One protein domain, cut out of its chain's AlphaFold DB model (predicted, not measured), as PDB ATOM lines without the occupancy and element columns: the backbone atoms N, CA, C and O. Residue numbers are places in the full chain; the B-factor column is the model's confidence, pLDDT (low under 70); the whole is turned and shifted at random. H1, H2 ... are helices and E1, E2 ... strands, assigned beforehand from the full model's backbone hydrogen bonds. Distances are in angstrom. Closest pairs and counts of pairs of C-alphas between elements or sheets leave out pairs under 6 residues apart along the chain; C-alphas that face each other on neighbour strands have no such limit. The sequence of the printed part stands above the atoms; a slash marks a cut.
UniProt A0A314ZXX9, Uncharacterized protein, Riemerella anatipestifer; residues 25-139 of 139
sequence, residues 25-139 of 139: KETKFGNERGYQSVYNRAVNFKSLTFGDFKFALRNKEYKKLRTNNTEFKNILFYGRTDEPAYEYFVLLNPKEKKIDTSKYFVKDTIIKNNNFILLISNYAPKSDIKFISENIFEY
ATOM      1  N   LYS A  25     -46.750 -24.174 -55.901       95.38
ATOM      2  CA  LYS A  25     -46.701 -24.759 -57.252       95.38
ATOM      3  C   LYS A  25     -45.312 -25.256 -57.665       95.38
ATOM      4  O   LYS A  25     -45.222 -26.017 -58.621       95.38
ATOM      5  N   GLU A  26     -44.266 -24.797 -56.988       97.31
ATOM      6  CA  GLU A  26     -42.870 -25.164 -57.234       97.31
ATOM      7  C   GLU A  26     -42.400 -26.308 -56.331       97.31
ATOM      8  O   GLU A  26     -41.261 -26.764 -56.451       97.31
ATOM      9  N   THR A  27     -43.273 -26.784 -55.438       98.44
ATOM     10  CA  THR A  27     -43.003 -27.956 -54.615       98.44
ATOM     11  C   THR A  27     -42.916 -29.190 -55.506       98.44
ATOM     12  O   THR A  27     -43.754 -29.418 -56.381       98.44
ATOM     13  N   LYS A  28     -41.879 -29.990 -55.282       98.31
ATOM     14  CA  LYS A  28     -41.574 -31.219 -56.005       98.31
ATOM     15  C   LYS A  28     -41.427 -32.376 -55.028       98.31
ATOM     16  O   LYS A  28     -41.231 -32.181 -53.829       98.31
ATOM     17  N   PHE A  29     -41.494 -33.578 -55.583       97.81
ATOM     18  CA  PHE A  29     -41.386 -34.831 -54.852       97.81
ATOM     19  C   PHE A  29     -40.171 -35.620 -55.338       97.81
ATOM     20  O   PHE A  29     -39.737 -35.471 -56.482       97.81
ATOM     21  N   GLY A  30     -39.617 -36.450 -54.465       96.75
ATOM     22  CA  GLY A  30     -38.514 -37.351 -54.771       96.75
ATOM     23  C   GLY A  30     -38.454 -38.512 -53.786       96.75
ATOM     24  O   GLY A  30     -39.332 -38.663 -52.938       96.75
ATOM     25  N   ASN A  31     -37.400 -39.312 -53.888       96.44
ATOM     26  CA  ASN A  31     -37.074 -40.348 -52.917       96.44
ATOM     27  C   ASN A  31     -35.675 -40.083 -52.358       96.44
ATOM     28  O   ASN A  31     -34.765 -39.739 -53.111       96.44
ATOM     29  N   GLU A  32     -35.514 -40.228 -51.049       95.94
ATOM     30  CA  GLU A  32     -34.233 -40.063 -50.379       95.94
ATOM     31  C   GLU A  32     -34.143 -40.983 -49.171       95.94
ATOM     32  O   GLU A  32     -35.002 -40.954 -48.292       95.94
ATOM     33  N   ARG A  33     -33.085 -41.805 -49.126       92.88
ATOM     34  CA  ARG A  33     -32.836 -42.775 -48.044       92.88
ATOM     35  C   ARG A  33     -34.024 -43.720 -47.797       92.88
ATOM     36  O   ARG A  33     -34.272 -44.111 -46.665       92.88
ATOM     37  N   GLY A  34     -34.771 -44.058 -48.849       95.12
ATOM     38  CA  GLY A  34     -35.961 -44.909 -48.759       95.12
ATOM     39  C   GLY A  34     -37.247 -44.181 -48.348       95.12
ATOM     40  O   GLY A  34     -38.306 -44.798 -48.359       95.12
ATOM     41  N   TYR A  35     -37.186 -42.881 -48.057       97.44
ATOM     42  CA  TYR A  35     -38.337 -42.053 -47.691       97.44
ATOM     43  C   TYR A  35     -38.784 -41.161 -48.848       97.44
ATOM     44  O   TYR A  35     -38.019 -40.873 -49.774       97.44
ATOM     45  N   GLN A  36     -40.024 -40.679 -48.790       97.62
ATOM     46  CA  GLN A  36     -40.511 -39.679 -49.729       97.62
ATOM     47  C   GLN A  36     -39.973 -38.300 -49.344       97.62
ATOM     48  O   GLN A  36     -40.183 -37.818 -48.234       97.62
ATOM     49  N   SER A  37     -39.282 -37.645 -50.274       97.88
ATOM     50  CA  SER A  37     -38.838 -36.263 -50.111       97.88
ATOM     51  C   SER A  37     -39.863 -35.309 -50.715       97.88
ATOM     52  O   SER A  37     -40.305 -35.507 -51.847       97.88
ATOM     53  N   VAL A  38     -40.203 -34.254 -49.977       98.19
ATOM     54  CA  VAL A  38     -41.020 -33.128 -50.445       98.19
ATOM     55  C   VAL A  38     -40.174 -31.873 -50.323       98.19
ATOM     56  O   VAL A  38     -39.678 -31.567 -49.240       98.19
ATOM     57  N   TYR A  39     -39.966 -31.148 -51.417       98.25
ATOM     58  CA  TYR A  39     -39.047 -30.016 -51.410       98.25
ATOM     59  C   TYR A  39     -39.500 -28.859 -52.282       98.25
ATOM     60  O   TYR A  39     -40.157 -29.035 -53.303       98.25
ATOM     61  N   ASN A  40     -39.099 -27.655 -51.890       98.38
ATOM     62  CA  ASN A  40     -39.365 -26.423 -52.605       98.38
ATOM     63  C   ASN A  40     -38.102 -25.555 -52.622       98.38
ATOM     64  O   ASN A  40     -37.757 -24.906 -51.633       98.38
ATOM     65  N   ARG A  41     -37.416 -25.551 -53.770       96.94
ATOM     66  CA  ARG A  41     -36.132 -24.852 -53.935       96.94
ATOM     67  C   ARG A  41     -36.268 -23.340 -53.792       96.94
ATOM     68  O   ARG A  41     -35.388 -22.710 -53.221       96.94
ATOM     69  N   ALA A  42     -37.376 -22.767 -54.262       96.38
ATOM     70  CA  ALA A  42     -37.591 -21.321 -54.237       96.38
ATOM     71  C   ALA A  42     -37.638 -20.744 -52.818       96.38
ATOM     72  O   ALA A  42     -37.312 -19.578 -52.618       96.38
ATOM     73  N   VAL A  43     -38.017 -21.560 -51.832       97.19
ATOM     74  CA  VAL A  43     -38.063 -21.158 -50.419       97.19
ATOM     75  C   VAL A  43     -37.074 -21.934 -49.549       97.19
ATOM     76  O   VAL A  43     -37.152 -21.851 -48.330       97.19
ATOM     77  N   ASN A  44     -36.123 -22.648 -50.166       97.25
ATOM     78  CA  ASN A  44     -35.099 -23.464 -49.500       97.25
ATOM     79  C   ASN A  44     -35.677 -24.471 -48.489       97.25
ATOM     80  O   ASN A  44     -35.090 -24.701 -47.437       97.25
ATOM     81  N   PHE A  45     -36.838 -25.062 -48.785       98.06
ATOM     82  CA  PHE A  45     -37.503 -26.005 -47.885       98.06
ATOM     83  C   PHE A  45     -37.352 -27.443 -48.371       98.06
ATOM     84  O   PHE A  45     -37.574 -27.732 -49.551       98.06
ATOM     85  N   LYS A  46     -37.091 -28.361 -47.443       97.88
ATOM     86  CA  LYS A  46     -37.125 -29.804 -47.672       97.88
ATOM     87  C   LYS A  46     -37.695 -30.529 -46.458       97.88
ATOM     88  O   LYS A  46     -37.396 -30.172 -45.324       97.88
ATOM     89  N   SER A  47     -38.451 -31.593 -46.697       97.50
ATOM     90  CA  SER A  47     -38.843 -32.553 -45.666       97.50
ATOM     91  C   SER A  47     -38.745 -33.991 -46.161       97.50
ATOM     92  O   SER A  47     -38.915 -34.242 -47.358       97.50
ATOM     93  N   LEU A  48     -38.536 -34.930 -45.238       98.00
ATOM     94  CA  LEU A  48     -38.742 -36.359 -45.480       98.00
ATOM     95  C   LEU A  48     -40.020 -36.832 -44.786       98.00
ATOM     96  O   LEU A  48     -40.348 -36.385 -43.689       98.00
ATOM     97  N   THR A  49     -40.740 -37.734 -45.443       97.31
ATOM     98  CA  THR A  49     -41.982 -38.339 -44.955       97.31
ATOM     99  C   THR A  49     -42.169 -39.741 -45.546       97.31
ATOM    100  O   THR A  49     -41.314 -40.242 -46.282       97.31
ATOM    101  N   PHE A  50     -43.269 -40.396 -45.203       96.81
ATOM    102  CA  PHE A  50     -43.601 -41.748 -45.640       96.81
ATOM    103  C   PHE A  50     -44.223 -41.758 -47.049       96.81
ATOM    104  O   PHE A  50     -44.729 -40.745 -47.530       96.81
ATOM    105  N   GLY A  51     -44.106 -42.886 -47.753       95.94
ATOM    106  CA  GLY A  51     -44.478 -42.998 -49.174       95.94
ATOM    107  C   GLY A  51     -45.975 -43.165 -49.450       95.94
ATOM    108  O   GLY A  51     -46.390 -43.155 -50.605       95.94
ATOM    109  N   ASP A  52     -46.777 -43.340 -48.406       95.38
ATOM    110  CA  ASP A  52     -48.234 -43.483 -48.433       95.38
ATOM    111  C   ASP A  52     -48.972 -42.133 -48.438       95.38
ATOM    112  O   ASP A  52     -50.193 -42.079 -48.613       95.38
ATOM    113  N   PHE A  53     -48.243 -41.023 -48.301       97.38
ATOM    114  CA  PHE A  53     -48.824 -39.692 -48.342       97.38
ATOM    115  C   PHE A  53     -49.290 -39.285 -49.741       97.38
ATOM    116  O   PHE A  53     -48.542 -39.258 -50.721       97.38
ATOM    117  N   LYS A  54     -50.536 -38.820 -49.809       97.75
ATOM    118  CA  LYS A  54     -51.084 -38.060 -50.933       97.75
ATOM    119  C   LYS A  54     -50.934 -36.573 -50.655       97.75
ATOM    120  O   LYS A  54     -51.277 -36.103 -49.570       97.75
ATOM    121  N   PHE A  55     -50.483 -35.818 -51.654       97.88
ATOM    122  CA  PHE A  55     -50.207 -34.392 -51.500       97.88
ATOM    123  C   PHE A  55     -51.165 -33.496 -52.274       97.88
ATOM    124  O   PHE A  55     -51.617 -33.826 -53.370       97.88
ATOM    125  N   ALA A  56     -51.406 -32.312 -51.717       97.44
ATOM    126  CA  ALA A  56     -52.014 -31.193 -52.417       97.44
ATOM    127  C   ALA A  56     -51.077 -29.985 -52.410       97.44
ATOM    128  O   ALA A  56     -50.551 -29.595 -51.367       97.44
ATOM    129  N   LEU A  57     -50.931 -29.364 -53.581       97.50
ATOM    130  CA  LEU A  57     -50.205 -28.110 -53.804       97.50
ATOM    131  C   LEU A  57     -51.154 -26.968 -54.204       97.50
ATOM    132  O   LEU A  57     -50.748 -25.834 -54.465       97.50
ATOM    133  N   ARG A  58     -52.448 -27.274 -54.354       95.62
ATOM    134  CA  ARG A  58     -53.486 -26.325 -54.769       95.62
ATOM    135  C   ARG A  58     -54.823 -26.676 -54.129       95.62
ATOM    136  O   ARG A  58     -55.129 -27.839 -53.867       95.62
ATOM    137  N   ASN A  59     -55.698 -25.674 -54.017       93.38
ATOM    138  CA  ASN A  59     -57.051 -25.825 -53.467       93.38
ATOM    139  C   ASN A  59     -57.867 -26.963 -54.108       93.38
ATOM    140  O   ASN A  59     -58.663 -27.599 -53.425       93.38
ATOM    141  N   LYS A  60     -57.701 -27.222 -55.414       92.88
ATOM    142  CA  LYS A  60     -58.438 -28.284 -56.121       92.88
ATOM    143  C   LYS A  60     -58.088 -29.678 -55.591       92.88
ATOM    144  O   LYS A  60     -58.991 -30.478 -55.394       92.88
ATOM    145  N   GLU A  61     -56.805 -29.957 -55.377       95.19
ATOM    146  CA  GLU A  61     -56.329 -31.229 -54.813       95.19
ATOM    147  C   GLU A  61     -56.689 -31.312 -53.332       95.19
ATOM    148  O   GLU A  61     -57.231 -32.314 -52.882       95.19
ATOM    149  N   TYR A  62     -56.501 -30.213 -52.599       95.06
ATOM    150  CA  TYR A  62     -56.814 -30.142 -51.175       95.06
ATOM    151  C   TYR A  62     -58.275 -30.480 -50.885       95.06
ATOM    152  O   TYR A  62     -58.559 -31.283 -50.007       95.06
ATOM    153  N   LYS A  63     -59.209 -29.935 -51.674       92.69
ATOM    154  CA  LYS A  63     -60.643 -30.237 -51.549       92.69
ATOM    155  C   LYS A  63     -60.982 -31.711 -51.781       92.69
ATOM    156  O   LYS A  63     -62.003 -32.148 -51.272       92.69
ATOM    157  N   LYS A  64     -60.173 -32.442 -52.554       94.06
ATOM    158  CA  LYS A  64     -60.372 -33.878 -52.803       94.06
ATOM    159  C   LYS A  64     -59.805 -34.745 -51.685       94.06
ATOM    160  O   LYS A  64     -60.349 -35.810 -51.434       94.06
ATOM    161  N   LEU A  65     -58.698 -34.315 -51.079       93.75
ATOM    162  CA  LEU A  65     -57.999 -35.098 -50.062       93.75
ATOM    163  C   LEU A  65     -58.526 -34.839 -48.646       93.75
ATOM    164  O   LEU A  65     -58.586 -35.760 -47.844       93.75
ATOM    165  N   ARG A  66     -58.892 -33.597 -48.313       89.62
ATOM    166  CA  ARG A  66     -59.274 -33.233 -46.944       89.62
ATOM    167  C   ARG A  66     -60.599 -33.876 -46.532       89.62
ATOM    168  O   ARG A  66     -61.565 -33.849 -47.290       89.62
ATOM    169  N   THR A  67     -60.678 -34.338 -45.287       83.38
ATOM    170  CA  THR A  67     -61.953 -34.747 -44.669       83.38
ATOM    171  C   THR A  67     -62.628 -33.616 -43.912       83.38
ATOM    172  O   THR A  67     -63.850 -33.568 -43.846       83.38
ATOM    173  N   ASN A  68     -61.844 -32.677 -43.380       79.81
ATOM    174  CA  ASN A  68     -62.344 -31.549 -42.607       79.81
ATOM    175  C   ASN A  68     -62.039 -30.228 -43.318       79.81
ATOM    176  O   ASN A  68     -61.030 -30.079 -44.014       79.81
ATOM    177  N   ASN A  69     -62.919 -29.241 -43.146       74.94
ATOM    178  CA  ASN A  69     -62.690 -27.899 -43.668       74.94
ATOM    179  C   ASN A  69     -61.795 -27.111 -42.702       74.94
ATOM    180  O   ASN A  69     -62.283 -26.291 -41.932       74.94
ATOM    181  N   THR A  70     -60.488 -27.375 -42.728       80.06
ATOM    182  CA  THR A  70     -59.514 -26.559 -41.992       80.06
ATOM    183  C   THR A  70     -59.074 -25.373 -42.854       80.06
ATOM    184  O   THR A  70     -58.654 -25.555 -44.003       80.06
ATOM    185  N   GLU A  71     -59.176 -24.155 -42.315       83.31
ATOM    186  CA  GLU A  71     -58.939 -22.893 -43.037       83.31
ATOM    187  C   GLU A  71     -57.541 -22.307 -42.786       83.31
ATOM    188  O   GLU A  71     -57.383 -21.148 -42.404       83.31
ATOM    189  N   PHE A  72     -56.493 -23.094 -43.022       91.62
ATOM    190  CA  PHE A  72     -55.135 -22.548 -43.022       91.62
ATOM    191  C   PHE A  72     -54.864 -21.719 -44.286       91.62
ATOM    192  O   PHE A  72     -55.385 -22.004 -45.367       91.62
ATOM    193  N   LYS A  73     -54.022 -20.691 -44.148       92.75
ATOM    194  CA  LYS A  73     -53.537 -19.836 -45.243       92.75
ATOM    195  C   LYS A  73     -52.024 -19.979 -45.396       92.75
ATOM    196  O   LYS A  73     -51.333 -20.408 -44.477       92.75
ATOM    197  N   ASN A  74     -51.520 -19.576 -46.560       95.38
ATOM    198  CA  ASN A  74     -50.123 -19.711 -46.971       95.38
ATOM    199  C   ASN A  74     -49.587 -21.150 -46.907       95.38
ATOM    200  O   ASN A  74     -48.424 -21.378 -46.584       95.38
ATOM    201  N   ILE A  75     -50.418 -22.129 -47.255       96.56
ATOM    202  CA  ILE A  75     -50.010 -23.534 -47.294       96.56
ATOM    203  C   ILE A  75     -48.932 -23.708 -48.380       96.56
ATOM    204  O   ILE A  75     -49.143 -23.353 -49.542       96.56
ATOM    205  N   LEU A  76     -47.756 -24.215 -48.018       97.94
ATOM    206  CA  LEU A  76     -46.717 -24.622 -48.966       97.94
ATOM    207  C   LEU A  76     -47.062 -25.972 -49.592       97.94
ATOM    208  O   LEU A  76     -46.938 -26.136 -50.801       97.94
ATOM    209  N   PHE A  77     -47.528 -26.914 -48.780       98.19
ATOM    210  CA  PHE A  77     -48.181 -28.138 -49.226       98.19
ATOM    211  C   PHE A  77     -48.975 -28.761 -48.075       98.19
ATOM    212  O   PHE A  77     -48.782 -28.435 -46.901       98.19
ATOM    213  N   TYR A  78     -49.877 -29.658 -48.450       98.06
ATOM    214  CA  TYR A  78     -50.670 -30.493 -47.559       98.06
ATOM    215  C   TYR A  78     -50.392 -31.958 -47.880       98.06
ATOM    216  O   TYR A  78     -50.321 -32.298 -49.061       98.06
ATOM    217  N   GLY A  79     -50.256 -32.797 -46.857       97.50
ATOM    218  CA  GLY A  79     -50.117 -34.244 -46.983       97.50
ATOM    219  C   GLY A  79     -51.191 -34.972 -46.179       97.50
ATOM    220  O   GLY A  79     -51.528 -34.550 -45.074       97.50
ATOM    221  N   ARG A  80     -51.707 -36.077 -46.722       97.38
ATOM    222  CA  ARG A  80     -52.648 -36.970 -46.042       97.38
ATOM    223  C   ARG A  80     -52.376 -38.443 -46.335       97.38
ATOM    224  O   ARG A  80     -52.103 -38.784 -47.482       97.38
ATOM    225  N   THR A  81     -52.553 -39.288 -45.327       97.00
ATOM    226  CA  THR A  81     -52.616 -40.753 -45.435       97.00
ATOM    227  C   THR A  81     -54.062 -41.251 -45.317       97.00
ATOM    228  O   THR A  81     -54.938 -40.552 -44.796       97.00
ATOM    229  N   ASP A  82     -54.319 -42.472 -45.790       93.25
ATOM    230  CA  ASP A  82     -55.632 -43.119 -45.654       93.25
ATOM    231  C   ASP A  82     -55.682 -44.104 -44.470       93.25
ATOM    232  O   ASP A  82     -56.708 -44.177 -43.797       93.25
ATOM    233  N   GLU A  83     -54.589 -44.816 -44.162       90.31
ATOM    234  CA  GLU A  83     -54.550 -45.865 -43.127       90.31
ATOM    235  C   GLU A  83     -53.179 -45.934 -42.409       90.31
ATOM    236  O   GLU A  83     -52.214 -46.402 -43.007       90.31
ATOM    237  N   PRO A  84     -53.063 -45.516 -41.130       91.19
ATOM    238  CA  PRO A  84     -54.059 -44.758 -40.377       91.19
ATOM    239  C   PRO A  84     -54.287 -43.387 -41.018       91.19
ATOM    240  O   PRO A  84     -53.346 -42.745 -41.477       91.19
ATOM    241  N   ALA A  85     -55.534 -42.916 -41.031       95.12
ATOM    242  CA  ALA A  85     -55.874 -41.629 -41.626       95.12
ATOM    243  C   ALA A  85     -55.407 -40.463 -40.746       95.12
ATOM    244  O   ALA A  85     -55.978 -40.206 -39.684       95.12
ATOM    245  N   TYR A  86     -54.427 -39.699 -41.217       96.06
ATOM    246  CA  TYR A  86     -54.058 -38.424 -40.615       96.06
ATOM    247  C   TYR A  86     -53.505 -37.464 -41.666       96.06
ATOM    248  O   TYR A  86     -53.317 -37.803 -42.835       96.06
ATOM    249  N   GLU A  87     -53.303 -36.216 -41.262       96.94
ATOM    250  CA  GLU A  87     -52.865 -35.160 -42.162       96.94
ATOM    251  C   GLU A  87     -51.782 -34.292 -41.544       96.94
ATOM    252  O   GLU A  87     -51.662 -34.187 -40.319       96.94
ATOM    253  N   TYR A  88     -51.014 -33.639 -42.408       97.38
ATOM    254  CA  TYR A  88     -50.111 -32.583 -42.000       97.38
ATOM    255  C   TYR A  88     -50.031 -31.454 -43.029       97.38
ATOM    256  O   TYR A  88     -50.309 -31.618 -44.220       97.38
ATOM    257  N   PHE A  89     -49.640 -30.283 -42.544       97.56
ATOM    258  CA  PHE A  89     -49.481 -29.064 -43.320       97.56
ATOM    259  C   PHE A  89     -48.091 -28.493 -43.091       97.56
ATOM    260  O   PHE A  89     -47.583 -28.507 -41.971       97.56
ATOM    261  N   VAL A  90     -47.525 -27.894 -44.135       98.12
ATOM    262  CA  VAL A  90     -46.413 -26.951 -44.001       98.12
ATOM    263  C   VAL A  90     -46.910 -25.584 -44.440       98.12
ATOM    264  O   VAL A  90     -47.314 -25.410 -45.590       98.12
ATOM    265  N   LEU A  91     -46.909 -24.614 -43.530       97.56
ATOM    266  CA  LEU A  91     -47.286 -23.227 -43.792       97.56
ATOM    267  C   LEU A  91     -46.030 -22.383 -44.007       97.56
ATOM    268  O   LEU A  91     -45.079 -22.510 -43.246       97.56
ATOM    269  N   LEU A  92     -46.041 -21.505 -45.009       97.50
ATOM    270  CA  LEU A  92     -44.944 -20.587 -45.328       97.50
ATOM    271  C   LEU A  92     -45.304 -19.165 -44.898       97.50
ATOM    272  O   LEU A  92     -46.276 -18.597 -45.392       97.50
ATOM    273  N   ASN A  93     -44.497 -18.557 -44.033       96.62
ATOM    274  CA  ASN A  93     -44.683 -17.191 -43.536       96.62
ATOM    275  C   ASN A  93     -46.153 -16.894 -43.144       96.62
ATOM    276  O   ASN A  93     -46.764 -15.950 -43.672       96.62
ATOM    277  N   PRO A  94     -46.793 -17.721 -42.290       93.06
ATOM    278  CA  PRO A  94     -48.174 -17.487 -41.886       93.06
ATOM    279  C   PRO A  94     -48.275 -16.198 -41.058       93.06
ATOM    280  O   PRO A  94     -47.513 -15.985 -40.118       93.06
ATOM    281  N   LYS A  95     -49.234 -15.329 -41.406       85.69
ATOM    282  CA  LYS A  95     -49.498 -14.082 -40.662       85.69
ATOM    283  C   LYS A  95     -50.281 -14.327 -39.371       85.69
ATOM    284  O   LYS A  95     -50.075 -13.636 -38.382       85.69
ATOM    285  N   GLU A  96     -51.187 -15.299 -39.395       77.88
ATOM    286  CA  GLU A  96     -52.039 -15.664 -38.265       77.88
ATOM    287  C   GLU A  96     -51.591 -17.017 -37.712       77.88
ATOM    288  O   GLU A  96     -51.461 -17.985 -38.461       77.88
ATOM    289  N   LYS A  97     -51.362 -17.081 -36.396       70.94
ATOM    290  CA  LYS A  97     -50.894 -18.287 -35.693       70.94
ATOM    291  C   LYS A  97     -51.958 -18.923 -34.792       70.94
ATOM    292  O   LYS A  97     -51.613 -19.723 -33.930       70.94
ATOM    293  N   LYS A  98     -53.241 -18.564 -34.941       83.38
ATOM    294  CA  LYS A  98     -54.322 -19.190 -34.158       83.38
ATOM    295  C   LYS A  98     -54.513 -20.633 -34.628       83.38
ATOM    296  O   LYS A  98     -55.303 -20.909 -35.523       83.38
ATOM    297  N   ILE A  99     -53.736 -21.529 -34.036       90.88
ATOM    298  CA  ILE A  99     -53.734 -22.960 -34.311       90.88
ATOM    299  C   ILE A  99     -54.297 -23.666 -33.085       90.88
ATOM    300  O   ILE A  99     -53.888 -23.405 -31.957       90.88
ATOM    301  N   ASP A 100     -55.244 -24.564 -33.324       90.88
ATOM    302  CA  ASP A 100     -55.835 -25.405 -32.293       90.88
ATOM    303  C   ASP A 100     -54.868 -26.542 -31.929       90.88
ATOM    304  O   ASP A 100     -54.806 -27.570 -32.610       90.88
ATOM    305  N   THR A 101     -54.096 -26.353 -30.859       92.94
ATOM    306  CA  THR A 101     -53.104 -27.330 -30.379       92.94
ATOM    307  C   THR A 101     -53.743 -28.612 -29.836       92.94
ATOM    308  O   THR A 101     -53.059 -29.626 -29.714       92.94
ATOM    309  N   SER A 102     -55.058 -28.615 -29.569       94.25
ATOM    310  CA  SER A 102     -55.777 -29.848 -29.228       94.25
ATOM    311  C   SER A 102     -55.885 -30.798 -30.428       94.25
ATOM    312  O   SER A 102     -55.939 -32.016 -30.251       94.25
ATOM    313  N   LYS A 103     -55.843 -30.263 -31.656       94.62
ATOM    314  CA  LYS A 103     -55.949 -31.027 -32.910       94.62
ATOM    315  C   LYS A 103     -54.616 -31.262 -33.605       94.62
ATOM    316  O   LYS A 103     -54.509 -32.224 -34.365       94.62
ATOM    317  N   TYR A 104     -53.635 -30.393 -33.377       96.44
ATOM    318  CA  TYR A 104     -52.360 -30.434 -34.080       96.44
ATOM    319  C   TYR A 104     -51.171 -30.336 -33.133       96.44
ATOM    320  O   TYR A 104     -51.102 -29.450 -32.282       96.44
ATOM    321  N   PHE A 105     -50.180 -31.181 -33.387       97.50
ATOM    322  CA  PHE A 105     -48.806 -30.929 -33.010       97.50
ATOM    323  C   PHE A 105     -48.267 -29.794 -33.883       97.50
ATOM    324  O   PHE A 105     -48.443 -29.802 -35.106       97.50
ATOM    325  N   VAL A 106     -47.605 -28.822 -33.259       96.88
ATOM    326  CA  VAL A 106     -47.127 -27.604 -33.920       96.88
ATOM    327  C   VAL A 106     -45.620 -27.497 -33.750       96.88
ATOM    328  O   VAL A 106     -45.120 -27.513 -32.626       96.88
ATOM    329  N   LYS A 107     -44.900 -27.324 -34.859       96.38
ATOM    330  CA  LYS A 107     -43.474 -26.984 -34.859       96.38
ATOM    331  C   LYS A 107     -43.238 -25.758 -35.732       96.38
ATOM    332  O   LYS A 107     -43.541 -25.775 -36.920       96.38
ATOM    333  N   ASP A 108     -42.695 -24.706 -35.135       95.25
ATOM    334  CA  ASP A 108     -42.259 -23.486 -35.821       95.25
ATOM    335  C   ASP A 108     -40.743 -23.578 -36.066       95.25
ATOM    336  O   ASP A 108     -39.998 -24.037 -35.197       95.25
ATOM    337  N   THR A 109     -40.286 -23.207 -37.258       95.25
ATOM    338  CA  THR A 109     -38.864 -23.183 -37.619       95.25
ATOM    339  C   THR A 109     -38.570 -22.075 -38.624       95.25
ATOM    340  O   THR A 109     -39.445 -21.648 -39.377       95.25
ATOM    341  N   ILE A 110     -37.320 -21.617 -38.668       96.25
ATOM    342  CA  ILE A 110     -36.849 -20.615 -39.627       96.25
ATOM    343  C   ILE A 110     -35.760 -21.236 -40.497       96.25
ATOM    344  O   ILE A 110     -34.797 -21.795 -39.979       96.25
ATOM    345  N   ILE A 111     -35.896 -21.110 -41.819       94.81
ATOM    346  CA  ILE A 111     -34.909 -21.572 -42.805       94.81
ATOM    347  C   ILE A 111     -34.686 -20.451 -43.819       94.81
ATOM    348  O   ILE A 111     -35.642 -19.987 -44.442       94.81
ATOM    349  N   LYS A 112     -33.437 -19.987 -43.967       89.19
ATOM    350  CA  LYS A 112     -33.039 -18.864 -44.844       89.19
ATOM    351  C   LYS A 112     -34.056 -17.713 -44.877       89.19
ATOM    352  O   LYS A 112     -34.559 -17.332 -45.933       89.19
ATOM    353  N   ASN A 113     -34.360 -17.176 -43.698       93.06
ATOM    354  CA  ASN A 113     -35.265 -16.040 -43.463       93.06
ATOM    355  C   ASN A 113     -36.755 -16.296 -43.743       93.06
ATOM    356  O   ASN A 113     -37.562 -15.381 -43.600       93.06
ATOM    357  N   ASN A 114     -37.142 -17.520 -44.097       96.50
ATOM    358  CA  ASN A 114     -38.540 -17.918 -44.171       96.50
ATOM    359  C   ASN A 114     -38.944 -18.608 -42.870       96.50
ATOM    360  O   ASN A 114     -38.258 -19.514 -42.400       96.50
ATOM    361  N   ASN A 115     -40.072 -18.193 -42.305       96.44
ATOM    362  CA  ASN A 115     -40.739 -18.914 -41.233       96.44
ATOM    363  C   ASN A 115     -41.580 -20.045 -41.836       96.44
ATOM    364  O   ASN A 115     -42.340 -19.832 -42.786       96.44
ATOM    365  N   PHE A 116     -41.469 -21.229 -41.250       97.69
ATOM    366  CA  PHE A 116     -42.298 -22.375 -41.557       97.69
ATOM    367  C   PHE A 116     -42.996 -22.864 -40.297       97.69
ATOM    368  O   PHE A 116     -42.361 -23.057 -39.264       97.69
ATOM    369  N   ILE A 117     -44.293 -23.141 -40.414       97.31
ATOM    370  CA  ILE A 117     -45.036 -23.848 -39.371       97.31
ATOM    371  C   ILE A 117     -45.461 -25.205 -39.915       97.31
ATOM    372  O   ILE A 117     -46.244 -25.292 -40.863       97.31
ATOM    373  N   LEU A 118     -44.944 -26.259 -39.298       97.75
ATOM    374  CA  LEU A 118     -45.385 -27.629 -39.482       97.75
ATOM    375  C   LEU A 118     -46.544 -27.911 -38.525       97.75
ATOM    376  O   LEU A 118     -46.418 -27.719 -37.315       97.75
ATOM    377  N   LEU A 119     -47.645 -28.411 -39.077       97.44
ATOM    378  CA  LEU A 119     -48.820 -28.853 -38.335       97.44
ATOM    379  C   LEU A 119     -49.059 -30.321 -38.637       97.44
ATOM    380  O   LEU A 119     -49.352 -30.639 -39.781       97.44
ATOM    381  N   ILE A 120     -48.964 -31.199 -37.644       97.62
ATOM    382  CA  ILE A 120     -49.257 -32.629 -37.802       97.62
ATOM    383  C   ILE A 120     -50.476 -32.943 -36.952       97.62
ATOM    384  O   ILE A 120     -50.521 -32.565 -35.786       97.62
ATOM    385  N   SER A 121     -51.483 -33.595 -37.522       96.69
ATOM    386  CA  SER A 121     -52.674 -33.970 -36.767       96.69
ATOM    387  C   SER A 121     -52.315 -34.866 -35.576       96.69
ATOM    388  O   SER A 121     -51.544 -35.811 -35.719       96.69
ATOM    389  N   ASN A 122     -52.929 -34.621 -34.418       95.81
ATOM    390  CA  ASN A 122     -52.746 -35.437 -33.213       95.81
ATOM    391  C   ASN A 122     -53.295 -36.874 -33.356       95.81
ATOM    392  O   ASN A 122     -53.061 -37.695 -32.474       95.81
ATOM    393  N   TYR A 123     -53.995 -37.191 -34.455       95.62
ATOM    394  CA  TYR A 123     -54.367 -38.563 -34.823       95.62
ATOM    395  C   TYR A 123     -53.195 -39.383 -35.382       95.62
ATOM    396  O   TYR A 123     -53.287 -40.606 -35.452       95.62
ATOM    397  N   ALA A 124     -52.107 -38.728 -35.793       97.19
ATOM    398  CA  ALA A 124     -50.927 -39.404 -36.309       97.19
ATOM    399  C   ALA A 124     -50.264 -40.279 -35.226       97.19
ATOM    400  O   ALA A 124     -50.209 -39.879 -34.055       97.19
ATOM    401  N   PRO A 125     -49.690 -41.441 -35.591       97.19
ATOM    402  CA  PRO A 125     -48.852 -42.205 -34.678       97.19
ATOM    403  C   PRO A 125     -47.714 -41.346 -34.111       97.19
ATOM    404  O   PRO A 125     -47.109 -40.536 -34.813       97.19
ATOM    405  N   LYS A 126     -47.371 -41.538 -32.831       97.44
ATOM    406  CA  LYS A 126     -46.311 -40.748 -32.172       97.44
ATOM    407  C   LYS A 126     -44.954 -40.878 -32.874       97.44
ATOM    408  O   LYS A 126     -44.194 -39.912 -32.901       97.44
ATOM    409  N   SER A 127     -44.662 -42.055 -33.432       97.12
ATOM    410  CA  SER A 127     -43.480 -42.307 -34.266       97.12
ATOM    411  C   SER A 127     -43.427 -41.379 -35.473       97.12
ATOM    412  O   SER A 127     -42.376 -40.824 -35.773       97.12
ATOM    413  N   ASP A 128     -44.569 -41.173 -36.119       97.38
ATOM    414  CA  ASP A 128     -44.682 -40.428 -37.364       97.38
ATOM    415  C   ASP A 128     -44.605 -38.929 -37.088       97.38
ATOM    416  O   ASP A 128     -43.870 -38.218 -37.769       97.38
ATOM    417  N   ILE A 129     -45.270 -38.457 -36.021       97.94
ATOM    418  CA  ILE A 129     -45.123 -37.077 -35.529       97.94
ATOM    419  C   ILE A 129     -43.647 -36.773 -35.274       97.94
ATOM    420  O   ILE A 129     -43.124 -35.761 -35.749       97.94
ATOM    421  N   LYS A 130     -42.961 -37.659 -34.541       98.19
ATOM    422  CA  LYS A 130     -41.538 -37.504 -34.247       98.19
ATOM    423  C   LYS A 130     -40.717 -37.471 -35.534       98.19
ATOM    424  O   LYS A 130     -39.989 -36.510 -35.758       98.19
ATOM    425  N   PHE A 131     -40.886 -38.464 -36.404       98.06
ATOM    426  CA  PHE A 131     -40.126 -38.569 -37.645       98.06
ATOM    427  C   PHE A 131     -40.314 -37.341 -38.542       98.06
ATOM    428  O   PHE A 131     -39.333 -36.691 -38.899       98.06
ATOM    429  N   ILE A 132     -41.556 -36.979 -38.872       97.81
ATOM    430  CA  ILE A 132     -41.857 -35.858 -39.772       97.81
ATOM    431  C   ILE A 132     -41.352 -34.543 -39.169       97.81
ATOM    432  O   ILE A 132     -40.767 -33.721 -39.872       97.81
ATOM    433  N   SER A 133     -41.538 -34.335 -37.860       97.44
ATOM    434  CA  SER A 133     -41.098 -33.097 -37.212       97.44
ATOM    435  C   SER A 133     -39.581 -32.969 -37.113       97.44
ATOM    436  O   SER A 133     -39.072 -31.854 -37.214       97.44
ATOM    437  N   GLU A 134     -38.841 -34.064 -36.957       97.38
ATOM    438  CA  GLU A 134     -37.374 -34.067 -36.926       97.38
ATOM    439  C   GLU A 134     -36.749 -34.001 -38.328       97.38
ATOM    440  O   GLU A 134     -35.596 -33.593 -38.453       97.38
ATOM    441  N   ASN A 135     -37.508 -34.319 -39.383       97.00
ATOM    442  CA  ASN A 135     -37.011 -34.382 -40.757       97.00
ATOM    443  C   ASN A 135     -37.433 -33.197 -41.639       97.00
ATOM    444  O   ASN A 135     -37.900 -33.382 -42.765       97.00
ATOM    445  N   ILE A 136     -37.234 -31.974 -41.139       94.62
ATOM    446  CA  ILE A 136     -37.376 -30.723 -41.900       94.62
ATOM    447  C   ILE A 136     -36.025 -30.018 -41.950       94.62
ATOM    448  O   ILE A 136     -35.415 -29.768 -40.911       94.62
ATOM    449  N   PHE A 137     -35.590 -29.662 -43.154       92.25
ATOM    450  CA  PHE A 137     -34.248 -29.156 -43.411       92.25
ATOM    451  C   PHE A 137     -34.245 -28.065 -44.481       92.25
ATOM    452  O   PHE A 137     -35.209 -27.881 -45.230       92.25
ATOM    453  N   GLU A 138     -33.113 -27.379 -44.569       90.62
ATOM    454  CA  GLU A 138     -32.776 -26.553 -45.720       90.62
ATOM    455  C   GLU A 138     -32.579 -27.422 -46.977       90.62
ATOM    456  O   GLU A 138     -32.027 -28.524 -46.887       90.62
ATOM    457  N   TYR A 139     -33.066 -26.943 -48.129       82.31
ATOM    458  CA  TYR A 139     -32.808 -27.548 -49.445       82.31
ATOM    459  C   TYR A 139     -31.536 -26.999 -50.088       82.31
ATOM    460  O   TYR A 139     -31.406 -25.754 -50.132       82.31
TER     461      TYR A 139
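This is residues 25 to 139 of the 139 residues of an uncharacterized protein of Riemerella anatipestifer (UniProt A0A314ZXX9). What is the main picture? Two strongly twisted sheets are partly face to face as a sandwich: a wall of five strands, E4, E5, E6, E8 and E7, and a smaller sheet of four, E1, E2, E3 and E9. The helix H2 shares that face of the larger sheet, over E8 and next to E3, while the short helix H1 covers E4 on the opposite face. What are the parts and the size? The printed part has 115 residues with two named helices and nine named strands, in the order E1 E2 E3 E4 H1 E5 E6 E7 E8 H2 E9; the class is mixed, helices and strands, and both sheets are antiparallel throughout. The whole is compact, with a radius of gyration of the C-alphas of 13.0 A, and rounded, with spans of 34 by 31 by 28 A.

How is the larger sheet ordered? It runs E4, residues 54 to 56, E5, residues 75 to 80, E6, residues 87 to 92, E8, residues 114 to 121, and E7, residues 104 to 111, with E4 and E7 as edge strands. Within hydrogen-bond range are N 54 and O 80 at 2.8 A for E4 and E5, N 79 and O 88 at 2.9 A for the hairpin E5 and E6, N 89 and O 119 at 2.8 A for E6 and E8, and N 107 and O 118 at 2.9 A for the hairpin E7 and E8. Where are the helices? H1, residues 59 to 65, and H2, residues 126 to 134, are on opposite faces of this sheet, giving three layers, helices on both faces of a sheet. H1 lies over E4 at a height over the sheet of 8.2 A, along the strands at 16 degrees to E4 on the local plane, and its closest C-alphas to E4 are those of Tyr 62 and Ala 56, 5.1 A apart. H2 lies over E8 at a height of 9.8 A, along the strands at 7 degrees to E8 on the local plane; the closest C-alphas are those of Ile 120 and Ile 129, 6.5 A apart. What of the helix backbones? Every O i to N i+4 pair is within hydrogen-bond range in H2, and 2 of 3 are in H1. How does the smaller sheet meet the larger? E1, residues 28 to 32, E2, residues 35 to 40, and E3, residues 45 to 49, form a meander, each strand the antiparallel neighbour of the one before, and E9, residues 136 to 138, is the antiparallel neighbour of E3 on its other side from E2; N 30 and O 37 are 2.9 A apart, N 38 and O 47 2.9 A, and N 46 and O 137 2.9 A, each within hydrogen-bond range. The sheets form a sandwich, two sheets face to face, 10.0 A centre to centre where they face each other, with best planes 19 degrees apart and strands at 30 degrees. H2 is on the smaller sheet too, with the C-alphas of Thr 49 and Ile 132 the closest of E3 and H2, 5.7 A apart.

Where do the elements begin and end? E1 begins at C-alpha 28, (-41.574, -31.219, -56.005), and E9 ends at C-alpha 138, (-32.776, -26.553, -45.720). Which are the long ones? From first to last C-alpha E8 measures 22.6 A, E7 21.4 A, E6 16.9 A and E2 16.4 A; E8 begins at C-alpha 114, (-38.540, -17.918, -44.171). How long are the helices? H2 measures 12.1 A and H1 9.9 A.

How far does it reach? The two C-alphas farthest apart are those of Glu 83 and Asn 113, 35.5 A. Is it unbroken? The printed part has no cut, and the link from E6 to E7, 11 residues, is long. Where is confidence low? No printed residue is under 70, and the mean pLDDT of the printed part is 94.6.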